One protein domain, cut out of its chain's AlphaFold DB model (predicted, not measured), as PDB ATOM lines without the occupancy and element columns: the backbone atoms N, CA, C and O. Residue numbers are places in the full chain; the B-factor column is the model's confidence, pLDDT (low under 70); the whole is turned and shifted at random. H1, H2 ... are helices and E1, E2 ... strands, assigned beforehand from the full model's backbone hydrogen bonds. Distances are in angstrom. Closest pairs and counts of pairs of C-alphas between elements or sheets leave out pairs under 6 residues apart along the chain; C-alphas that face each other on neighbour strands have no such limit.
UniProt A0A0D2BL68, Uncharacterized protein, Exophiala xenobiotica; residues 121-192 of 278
ATOM      1  N   TYR A 121      13.419  -0.735 -25.148       75.19
ATOM      2  CA  TYR A 121      14.405   0.303 -25.443       75.19
ATOM      3  C   TYR A 121      14.438   0.715 -26.919       75.19
ATOM      4  O   TYR A 121      14.623   1.897 -27.203       75.19
ATOM      5  N   ASP A 122      14.213  -0.216 -27.845       75.94
ATOM      6  CA  ASP A 122      14.170   0.064 -29.284       75.94
ATOM      7  C   ASP A 122      12.917   0.874 -29.637       75.94
ATOM      8  O   ASP A 122      12.982   1.824 -30.418       75.94
ATOM      9  N   LEU A 123      11.784   0.558 -28.997       77.12
ATOM     10  CA  LEU A 123      10.539   1.317 -29.138       77.12
ATOM     11  C   LEU A 123      10.690   2.749 -28.614       77.12
ATOM     12  O   LEU A 123      10.282   3.704 -29.276       77.12
ATOM     13  N   VAL A 124      11.328   2.914 -27.451       78.19
ATOM     14  CA  VAL A 124      11.634   4.237 -26.889       78.19
ATOM     15  C   VAL A 124      12.567   5.017 -27.814       78.19
ATOM     16  O   VAL A 124      12.317   6.193 -28.073       78.19
ATOM     17  N   LEU A 125      13.611   4.378 -28.349       80.00
ATOM     18  CA  LEU A 125      14.553   5.022 -29.261       80.00
ATOM     19  C   LEU A 125      13.864   5.480 -30.553       80.00
ATOM     20  O   LEU A 125      14.097   6.602 -31.003       80.00
ATOM     21  N   LEU A 126      12.989   4.647 -31.121       79.56
ATOM     22  CA  LEU A 126      12.208   4.976 -32.312       79.56
ATOM     23  C   LEU A 126      11.329   6.210 -32.088       79.56
ATOM     24  O   LEU A 126      11.286   7.099 -32.935       79.56
ATOM     25  N   LEU A 127      10.659   6.294 -30.939       81.38
ATOM     26  CA  LEU A 127       9.827   7.447 -30.593       81.38
ATOM     27  C   LEU A 127      10.671   8.704 -30.333       81.38
ATOM     28  O   LEU A 127      10.342   9.778 -30.844       81.38
ATOM     29  N   GLN A 128      11.809   8.567 -29.648       78.06
ATOM     30  CA  GLN A 128      12.745   9.672 -29.413       78.06
ATOM     31  C   GLN A 128      13.314  10.246 -30.712       78.06
ATOM     32  O   GLN A 128      13.406  11.466 -30.845       78.06
ATOM     33  N   GLN A 129      13.632   9.399 -31.697       76.06
ATOM     34  CA  GLN A 129      14.059   9.852 -33.028       76.06
ATOM     35  C   GLN A 129      13.006  10.727 -33.716       76.06
ATOM     36  O   GLN A 129      13.357  11.570 -34.531       76.06
ATOM     37  N   ARG A 130      11.723  10.569 -33.372       72.56
ATOM     38  CA  ARG A 130      10.612  11.360 -33.918       72.56
ATOM     39  C   ARG A 130      10.231  12.558 -33.042       72.56
ATOM     40  O   ARG A 130       9.216  13.199 -33.293       72.56
ATOM     41  N   GLY A 131      11.043  12.879 -32.032       71.12
ATOM     42  CA  GLY A 131      10.794  13.987 -31.108       71.12
ATOM     43  C   GLY A 131       9.741  13.687 -30.039       71.12
ATOM     44  O   GLY A 131       9.283  14.603 -29.359       71.12
ATOM     45  N   ILE A 132       9.354  12.420 -29.875       82.56
ATOM     46  CA  ILE A 132       8.414  11.983 -28.843       82.56
ATOM     47  C   ILE A 132       9.228  11.557 -27.621       82.56
ATOM     48  O   ILE A 132      10.078  10.668 -27.696       82.56
ATOM     49  N   SER A 133       8.987  12.206 -26.486       82.75
ATOM     50  CA  SER A 133       9.640  11.854 -25.230       82.75
ATOM     51  C   SER A 133       8.835  10.769 -24.525       82.75
ATOM     52  O   SER A 133       7.614  10.852 -24.424       82.75
ATOM     53  N   VAL A 134       9.525   9.741 -24.037       81.94
ATOM     54  CA  VAL A 134       8.909   8.624 -23.317       81.94
ATOM     55  C   VAL A 134       9.591   8.479 -21.965       81.94
ATOM     56  O   VAL A 134      10.817   8.359 -21.889       81.94
ATOM     57  N   LYS A 135       8.793   8.454 -20.900       83.75
ATOM     58  CA  LYS A 135       9.218   8.160 -19.532       83.75
ATOM     59  C   LYS A 135       8.597   6.837 -19.105       83.75
ATOM     60  O   LYS A 135       7.383   6.706 -18.969       83.75
ATOM     61  N   LEU A 136       9.439   5.839 -18.867       80.25
ATOM     62  CA  LEU A 136       8.980   4.556 -18.343       80.25
ATOM     63  C   LEU A 136       8.677   4.702 -16.848       80.25
ATOM     64  O   LEU A 136       9.567   4.991 -16.049       80.25
ATOM     65  N   THR A 137       7.416   4.513 -16.469       79.31
ATOM     66  CA  THR A 137       7.004   4.501 -15.061       79.31
ATOM     67  C   THR A 137       7.411   3.182 -14.395       79.31
ATOM     68  O   THR A 137       7.691   2.182 -15.058       79.31
ATOM     69  N   ALA A 138       7.397   3.133 -13.060       77.31
ATOM     70  CA  ALA A 138       7.658   1.889 -12.331       77.31
ATOM     71  C   ALA A 138       6.656   0.766 -12.680       77.31
ATOM     72  O   ALA A 138       7.006  -0.409 -12.596       77.31
ATOM     73  N   ALA A 139       5.429   1.116 -13.082       77.50
ATOM     74  CA  ALA A 139       4.449   0.154 -13.583       77.50
ATOM     75  C   ALA A 139       4.881  -0.416 -14.941       77.50
ATOM     76  O   ALA A 139       4.940  -1.635 -15.084       77.50
ATOM     77  N   ALA A 140       5.310   0.448 -15.866       77.94
ATOM     78  CA  ALA A 140       5.799   0.041 -17.182       77.94
ATOM     79  C   ALA A 140       7.021  -0.863 -17.122       77.94
ATOM     80  O   ALA A 140       7.106  -1.833 -17.868       77.94
ATOM     81  N   VAL A 141       7.944  -0.598 -16.198       76.50
ATOM     82  CA  VAL A 141       9.118  -1.456 -16.004       76.50
ATOM     83  C   VAL A 141       8.715  -2.839 -15.485       76.50
ATOM     84  O   VAL A 141       9.241  -3.841 -15.962       76.50
ATOM     85  N   ARG A 142       7.767  -2.923 -14.543       76.88
ATOM     86  CA  ARG A 142       7.284  -4.219 -14.043       76.88
ATOM     87  C   ARG A 142       6.565  -5.010 -15.132       76.88
ATOM     88  O   ARG A 142       6.879  -6.182 -15.312       76.88
ATOM     89  N   GLU A 143       5.682  -4.364 -15.884       76.25
ATOM     90  CA  GLU A 143       4.933  -5.000 -16.971       76.25
ATOM     91  C   GLU A 143       5.869  -5.498 -18.083       76.25
ATOM     92  O   GLU A 143       5.839  -6.664 -18.465       76.25
ATOM     93  N   ALA A 144       6.809  -4.657 -18.520       73.12
ATOM     94  CA  ALA A 144       7.801  -5.036 -19.522       73.12
ATOM     95  C   ALA A 144       8.738  -6.155 -19.038       73.12
ATOM     96  O   ALA A 144       9.175  -6.986 -19.836       73.12
ATOM     97  N   SER A 145       9.045  -6.199 -17.736       72.75
ATOM     98  CA  SER A 145       9.818  -7.294 -17.142       72.75
ATOM     99  C   SER A 145       9.033  -8.605 -17.107       72.75
ATOM    100  O   SER A 145       9.600  -9.649 -17.421       72.75
ATOM    101  N   ALA A 146       7.730  -8.554 -16.805       75.00
ATOM    102  CA  ALA A 146       6.848  -9.720 -16.808       75.00
ATOM    103  C   ALA A 146       6.699 -10.312 -18.217       75.00
ATOM    104  O   ALA A 146       6.615 -11.526 -18.376       75.00
ATOM    105  N   GLN A 147       6.748  -9.456 -19.239       72.81
ATOM    106  CA  GLN A 147       6.720  -9.845 -20.648       72.81
ATOM    107  C   GLN A 147       8.102 -10.253 -21.201       72.81
ATOM    108  O   GLN A 147       8.216 -10.602 -22.373       72.81
ATOM    109  N   GLY A 148       9.166 -10.214 -20.387       67.88
ATOM    110  CA  GLY A 148      10.517 -10.617 -20.801       67.88
ATOM    111  C   GLY A 148      11.201  -9.659 -21.787       67.88
ATOM    112  O   GLY A 148      12.173 -10.034 -22.437       67.88
ATOM    113  N   LEU A 149      10.720  -8.417 -21.901       70.00
ATOM    114  CA  LEU A 149      11.162  -7.444 -22.913       70.00
ATOM    115  C   LEU A 149      12.334  -6.567 -22.456       70.00
ATOM    116  O   LEU A 149      12.876  -5.777 -23.234       70.00
ATOM    117  N   ILE A 150      12.742  -6.704 -21.193       64.50
ATOM    118  CA  ILE A 150      13.911  -6.030 -20.630       64.50
ATOM    119  C   ILE A 150      15.122  -6.953 -20.769       64.50
ATOM    120  O   ILE A 150      15.603  -7.526 -19.796       64.50
ATOM    121  N   ASN A 151      15.640  -7.066 -21.988       58.56
ATOM    122  CA  ASN A 151      17.015  -7.503 -22.197       58.56
ATOM    123  C   ASN A 151      17.875  -6.276 -22.483       58.56
ATOM    124  O   ASN A 151      17.497  -5.376 -23.233       58.56
ATOM    125  N   ARG A 152      19.021  -6.203 -21.806       47.72
ATOM    126  CA  ARG A 152      19.978  -5.102 -21.931       47.72
ATOM    127  C   ARG A 152      20.449  -5.056 -23.395       47.72
ATOM    128  O   ARG A 152      21.022  -6.049 -23.841       47.72
ATOM    129  N   PRO A 153      20.215  -3.967 -24.148       51.59
ATOM    130  CA  PRO A 153      20.571  -3.944 -25.561       51.59
ATOM    131  C   PRO A 153      22.092  -4.056 -25.725       51.59
ATOM    132  O   PRO A 153      22.853  -3.388 -25.017       51.59
ATOM    133  N   GLN A 154      22.542  -4.889 -26.669       46.50
ATOM    134  CA  GLN A 154      23.886  -4.754 -27.226       46.50
ATOM    135  C   GLN A 154      23.893  -3.458 -28.035       46.50
ATOM    136  O   GLN A 154      23.187  -3.322 -29.028       46.50
ATOM    137  N   ILE A 155      24.627  -2.466 -27.543       48.56
ATOM    138  CA  ILE A 155      24.671  -1.121 -28.112       48.56
ATOM    139  C   ILE A 155      25.427  -1.183 -29.448       48.56
ATOM    140  O   ILE A 155      26.640  -1.002 -29.487       48.56
ATOM    141  N   THR A 156      24.718  -1.417 -30.549       46.72
ATOM    142  CA  THR A 156      25.175  -1.058 -31.898       46.72
ATOM    143  C   THR A 156      24.368   0.151 -32.344       46.72
ATOM    144  O   THR A 156      23.330   0.038 -32.989       46.72
ATOM    145  N   THR A 157      24.809   1.336 -31.923       45.78
ATOM    146  CA  THR A 157      24.233   2.612 -32.354       45.78
ATOM    147  C   THR A 157      24.662   2.923 -33.782       45.78
ATOM    148  O   THR A 157      25.528   3.774 -33.989       45.78
ATOM    149  N   ASP A 158      24.037   2.281 -34.763       43.38
ATOM    150  CA  ASP A 158      23.947   2.881 -36.089       43.38
ATOM    151  C   ASP A 158      22.837   3.929 -36.033       43.38
ATOM    152  O   ASP A 158      21.639   3.641 -36.017       43.38
ATOM    153  N   ARG A 159      23.262   5.186 -35.889       47.22
ATOM    154  CA  ARG A 159      22.386   6.356 -35.903       47.22
ATOM    155  C   ARG A 159      21.862   6.549 -37.323       47.22
ATOM    156  O   ARG A 159      22.380   7.367 -38.076       47.22
ATOM    157  N   VAL A 160      20.825   5.800 -37.685       46.97
ATOM    158  CA  VAL A 160      20.030   6.091 -38.878       46.97
ATOM    159  C   VAL A 160      19.294   7.401 -38.603       46.97
ATOM    160  O   VAL A 160      18.358   7.446 -37.807       46.97
ATOM    161  N   GLY A 161      19.769   8.488 -39.209       43.34
ATOM    162  CA  GLY A 161      19.107   9.787 -39.166       43.34
ATOM    163  C   GLY A 161      17.786   9.707 -39.922       43.34
ATOM    164  O   GLY A 161      17.753   9.899 -41.133       43.34
ATOM    165  N   THR A 162      16.705   9.378 -39.223       54.62
ATOM    166  CA  THR A 162      15.360   9.434 -39.788       54.62
ATOM    167  C   THR A 162      14.880  10.883 -39.767       54.62
ATOM    168  O   THR A 162      14.829  11.526 -38.720       54.62
ATOM    169  N   ASP A 163      14.564  11.428 -40.945       54.66
ATOM    170  CA  ASP A 163      14.000  12.773 -41.075       54.66
ATOM    171  C   ASP A 163      12.643  12.815 -40.353       54.66
ATOM    172  O   ASP A 163      11.684  12.139 -40.736       54.66
ATOM    173  N   VAL A 164      12.574  13.599 -39.275       57.75
ATOM    174  CA  VAL A 164      11.382  13.789 -38.430       57.75
ATOM    175  C   VAL A 164      10.191  14.305 -39.244       57.75
ATOM    176  O   VAL A 164       9.041  14.076 -38.881       57.75
ATOM    177  N   TYR A 165      10.455  14.965 -40.372       56.34
ATOM    178  CA  TYR A 165       9.446  15.641 -41.178       56.34
ATOM    179  C   TYR A 165       8.954  14.833 -42.385       56.34
ATOM    180  O   TYR A 165       8.072  15.309 -43.104       56.34
ATOM    181  N   SER A 166       9.497  13.637 -42.622       56.59
ATOM    182  CA  SER A 166       8.979  12.697 -43.616       56.59
ATOM    183  C   SER A 166       8.640  11.370 -42.939       56.59
ATOM    184  O   SER A 166       9.507  10.526 -42.708       56.59
ATOM    185  N   THR A 167       7.368  11.188 -42.603       63.53
ATOM    186  CA  THR A 167       6.834   9.912 -42.118       63.53
ATOM    187  C   THR A 167       6.176   9.178 -43.275       63.53
ATOM    188  O   THR A 167       5.185   9.655 -43.830       63.53
ATOM    189  N   SER A 168       6.716   8.019 -43.648       70.31
ATOM    190  CA  SER A 168       6.032   7.119 -44.579       70.31
ATOM    191  C   SER A 168       4.793   6.497 -43.916       70.31
ATOM    192  O   SER A 168       4.699   6.438 -42.690       70.31
ATOM    193  N   THR A 169       3.844   5.973 -44.698       70.81
ATOM    194  CA  THR A 169       2.670   5.258 -44.154       70.81
ATOM    195  C   THR A 169       3.084   4.086 -43.260       70.81
ATOM    196  O   THR A 169       2.445   3.809 -42.248       70.81
ATOM    197  N   ARG A 170       4.199   3.429 -43.602       70.44
ATOM    198  CA  ARG A 170       4.800   2.364 -42.795       70.44
ATOM    199  C   ARG A 170       5.335   2.896 -41.465       70.44
ATOM    200  O   ARG A 170       5.097   2.267 -40.442       70.44
ATOM    201  N   ASP A 171       5.993   4.054 -41.461       71.44
ATOM    202  CA  ASP A 171       6.495   4.673 -40.226       71.44
ATOM    203  C   ASP A 171       5.359   5.047 -39.276       71.44
ATOM    204  O   ASP A 171       5.480   4.835 -38.076       71.44
ATOM    205  N   ILE A 172       4.244   5.559 -39.803       75.31
ATOM    206  CA  ILE A 172       3.066   5.906 -38.994       75.31
ATOM    207  C   ILE A 172       2.529   4.668 -38.273       75.31
ATOM    208  O   ILE A 172       2.236   4.734 -37.082       75.31
ATOM    209  N   LEU A 173       2.435   3.531 -38.970       76.19
ATOM    210  CA  LEU A 173       1.993   2.274 -38.362       76.19
ATOM    211  C   LEU A 173       2.939   1.823 -37.244       76.19
ATOM    212  O   LEU A 173       2.474   1.484 -36.158       76.19
ATOM    213  N   VAL A 174       4.252   1.886 -37.478       76.81
ATOM    214  CA  VAL A 174       5.258   1.495 -36.477       76.81
ATOM    215  C   VAL A 174       5.238   2.433 -35.263       76.81
ATOM    216  O   VAL A 174       5.277   1.963 -34.129       76.81
ATOM    217  N   ILE A 175       5.114   3.747 -35.478       80.81
ATOM    218  CA  ILE A 175       4.993   4.743 -34.402       80.81
ATOM    219  C   ILE A 175       3.717   4.491 -33.592       80.81
ATOM    220  O   ILE A 175       3.782   4.408 -32.368       80.81
ATOM    221  N   ASN A 176       2.568   4.316 -34.252       82.00
ATOM    222  CA  ASN A 176       1.293   4.059 -33.577       82.00
ATOM    223  C   ASN A 176       1.331   2.770 -32.755       82.00
ATOM    224  O   ASN A 176       0.796   2.723 -31.646       82.00
ATOM    225  N   GLN A 177       1.988   1.735 -33.269       78.56
ATOM    226  CA  GLN A 177       2.151   0.483 -32.550       78.56
ATOM    227  C   GLN A 177       3.070   0.635 -31.334       78.56
ATOM    228  O   GLN A 177       2.713   0.173 -30.251       78.56
ATOM    229  N   ALA A 178       4.202   1.332 -31.480       80.25
ATOM    230  CA  ALA A 178       5.110   1.626 -30.372       80.25
ATOM    231  C   ALA A 178       4.414   2.440 -29.270       80.25
ATOM    232  O   ALA A 178       4.529   2.105 -28.092       80.25
ATOM    233  N   LEU A 179       3.642   3.463 -29.653       83.75
ATOM    234  CA  LEU A 179       2.832   4.263 -28.733       83.75
ATOM    235  C   LEU A 179       1.804   3.399 -28.000       83.75
ATOM    236  O   LEU A 179       1.741   3.439 -26.777       83.75
ATOM    237  N   THR A 180       1.037   2.589 -28.733       83.25
ATOM    238  CA  THR A 180      -0.002   1.722 -28.152       83.25
ATOM    239  C   THR A 180       0.599   0.741 -27.153       83.25
ATOM    240  O   THR A 180       0.096   0.598 -26.042       83.25
ATOM    241  N   PHE A 181       1.707   0.101 -27.523       81.88
ATOM    242  CA  PHE A 181       2.402  -0.840 -26.657       81.88
ATOM    243  C   PHE A 181       2.891  -0.166 -25.365       81.88
ATOM    244  O   PHE A 181       2.594  -0.630 -24.266       81.88
ATOM    245  N   LEU A 182       3.589   0.966 -25.484       82.69
ATOM    246  CA  LEU A 182       4.149   1.679 -24.335       82.69
ATOM    247  C   LEU A 182       3.064   2.261 -23.419       82.69
ATOM    248  O   LEU A 182       3.211   2.198 -22.199       82.69
ATOM    249  N   LEU A 183       1.960   2.764 -23.981       84.19
ATOM    250  CA  LEU A 183       0.804   3.222 -23.205       84.19
ATOM    251  C   LEU A 183       0.141   2.073 -22.441       84.19
ATOM    252  O   LEU A 183      -0.195   2.249 -21.273       84.19
ATOM    253  N   ASN A 184       0.021   0.888 -23.048       81.38
ATOM    254  CA  ASN A 184      -0.521  -0.295 -22.374       81.38
ATOM    255  C   ASN A 184       0.373  -0.771 -21.219       81.38
ATOM    256  O   ASN A 184      -0.137  -1.259 -20.216       81.38
ATOM    257  N   CYS A 185       1.690  -0.570 -21.308       79.25
ATOM    258  CA  CYS A 185       2.590  -0.787 -20.174       79.25
ATOM    259  C   CYS A 185       2.461   0.307 -19.092       79.25
ATOM    260  O   CYS A 185       2.965   0.144 -17.986       79.25
ATOM    261  N   GLY A 186       1.801   1.432 -19.368       76.62
ATOM    262  CA  GLY A 186       1.716   2.573 -18.454       76.62
ATOM    263  C   GLY A 186       2.929   3.501 -18.530       76.62
ATOM    264  O   GLY A 186       3.305   4.107 -17.522       76.62
ATOM    265  N   ALA A 187       3.592   3.582 -19.687       83.00
ATOM    266  CA  ALA A 187       4.587   4.614 -19.946       83.00
ATOM    267  C   ALA A 187       3.913   5.986 -20.088       83.00
ATOM    268  O   ALA A 187       2.807   6.099 -20.610       83.00
ATOM    269  N   ASP A 188       4.612   7.021 -19.637       83.50
ATOM    270  CA  ASP A 188       4.193   8.408 -19.789       83.50
ATOM    271  C   ASP A 188       4.833   8.983 -21.061       83.50
ATOM    272  O   ASP A 188       6.042   8.829 -21.278       83.50
ATOM    273  N   ILE A 189       4.020   9.568 -21.941       82.81
ATOM    274  CA  ILE A 189       4.428   9.974 -23.291       82.81
ATOM    275  C   ILE A 189       4.149  11.460 -23.474       82.81
ATOM    276  O   ILE A 189       3.001  11.893 -23.533       82.81
ATOM    277  N   ASP A 190       5.226  12.220 -23.637       82.06
ATOM    278  CA  ASP A 190       5.193  13.655 -23.871       82.06
ATOM    279  C   ASP A 190       5.523  13.938 -25.342       82.06
ATOM    280  O   ASP A 190       6.634  13.686 -25.824       82.06
ATOM    281  N   PHE A 191       4.571  14.523 -26.064       77.31
ATOM    282  CA  PHE A 191       4.829  15.068 -27.394       77.31
ATOM    283  C   PHE A 191       5.497  16.427 -27.232       77.31
ATOM    284  O   PHE A 191       4.842  17.432 -26.940       77.31
ATOM    285  N   VAL A 192       6.816  16.476 -27.414       67.56
ATOM    286  CA  VAL A 192       7.502  17.763 -27.483       67.56
ATOM    287  C   VAL A 192       6.971  18.470 -28.723       67.56
ATOM    288  O   VAL A 192       6.976  17.905 -29.817       67.56
TER     289      VAL A 192
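This is residues 121 to 192 of the 278 residues of an uncharacterized protein of Exophiala xenobiotica (UniProt A0A0D2BL68). A small ribbon of two antiparallel strands, E1 and E2, has helices H1 and H3 on one side of it, the two helices meeting at a steep angle. H2 sits at one end of this group, and from it residues 147 to 168, with no named element, swing in a wide arc past H1 to the beginning of H3. The printed part has 72 residues, with three named helices and two named strands in the order H1, E1, H2, H3, E2; the sheet's order is E1, E2. The class is mostly helix, and the whole is compact, with a radius of gyration of the C-alphas of 12.6 A and spans of 34 by 25 by 21 A.

Begin with the sheet: E1 is residues 132 to 135, and C-alpha 132 stands at (8.414, 11.983, -28.843). Its partner E2 is residues 188 to 191, and each strand is 10.1 A long from first to last C-alpha. Look next at H3, residues 169 to 184, the longest helix, which runs 22.7 A from C-alpha 169 at (2.670, 5.258, -44.154) to C-alpha 184 at (-0.521, -0.295, -22.374). H1, residues 121 to 129, begins at C-alpha 121, at (14.405, 0.303, -25.443), and is 12.2 A long. H2, residues 138 to 146, is 12.5 A long.

E1 and E2 are antiparallel neighbours, with 160 degrees between their directions. Compare N 133 with O 190, 2.9 A apart, and N 135 with O 188, 2.8 A apart; both pairs are within hydrogen-bond range. From E1 look to H1: their closest C-alphas, those of Val 124 and Val 134, are 6.3 A apart. H1 is apart from E2. H1 and H3 touch, H3 with residues 175 to 179 alone, and the closest C-alphas, those of Leu 123 and Ala 178, are 5.6 A apart. These two helices run opposite ways at a steep tilt of 56 degrees. H3 and E1 are near each other, with 6 pairs of C-alphas within 10 A. Between H3 and E2 the closest C-alphas are those of Leu 183 and Ile 189, 7.7 A apart. H2 and H3 are close but not clearly touching: the closest C-alphas, those of Ala 140 and Leu 182, are 7.5 A apart, and the lines are about perpendicular at 76 degrees. H2 is apart from H1 and from E2. In H1, H2 and H3 every O i to N i+4 pair is within hydrogen-bond range.

The two C-alphas farthest apart, those of Ala 146 and Tyr 165, are 35.3 A apart. The printed part has no cut. The link from H2 to H3 is long, with 22 residues, and the other three links are tight. The mean pLDDT of the printed part is 71.2; look for values under 70 at residue 148, residues 150 to 167 and residue 192.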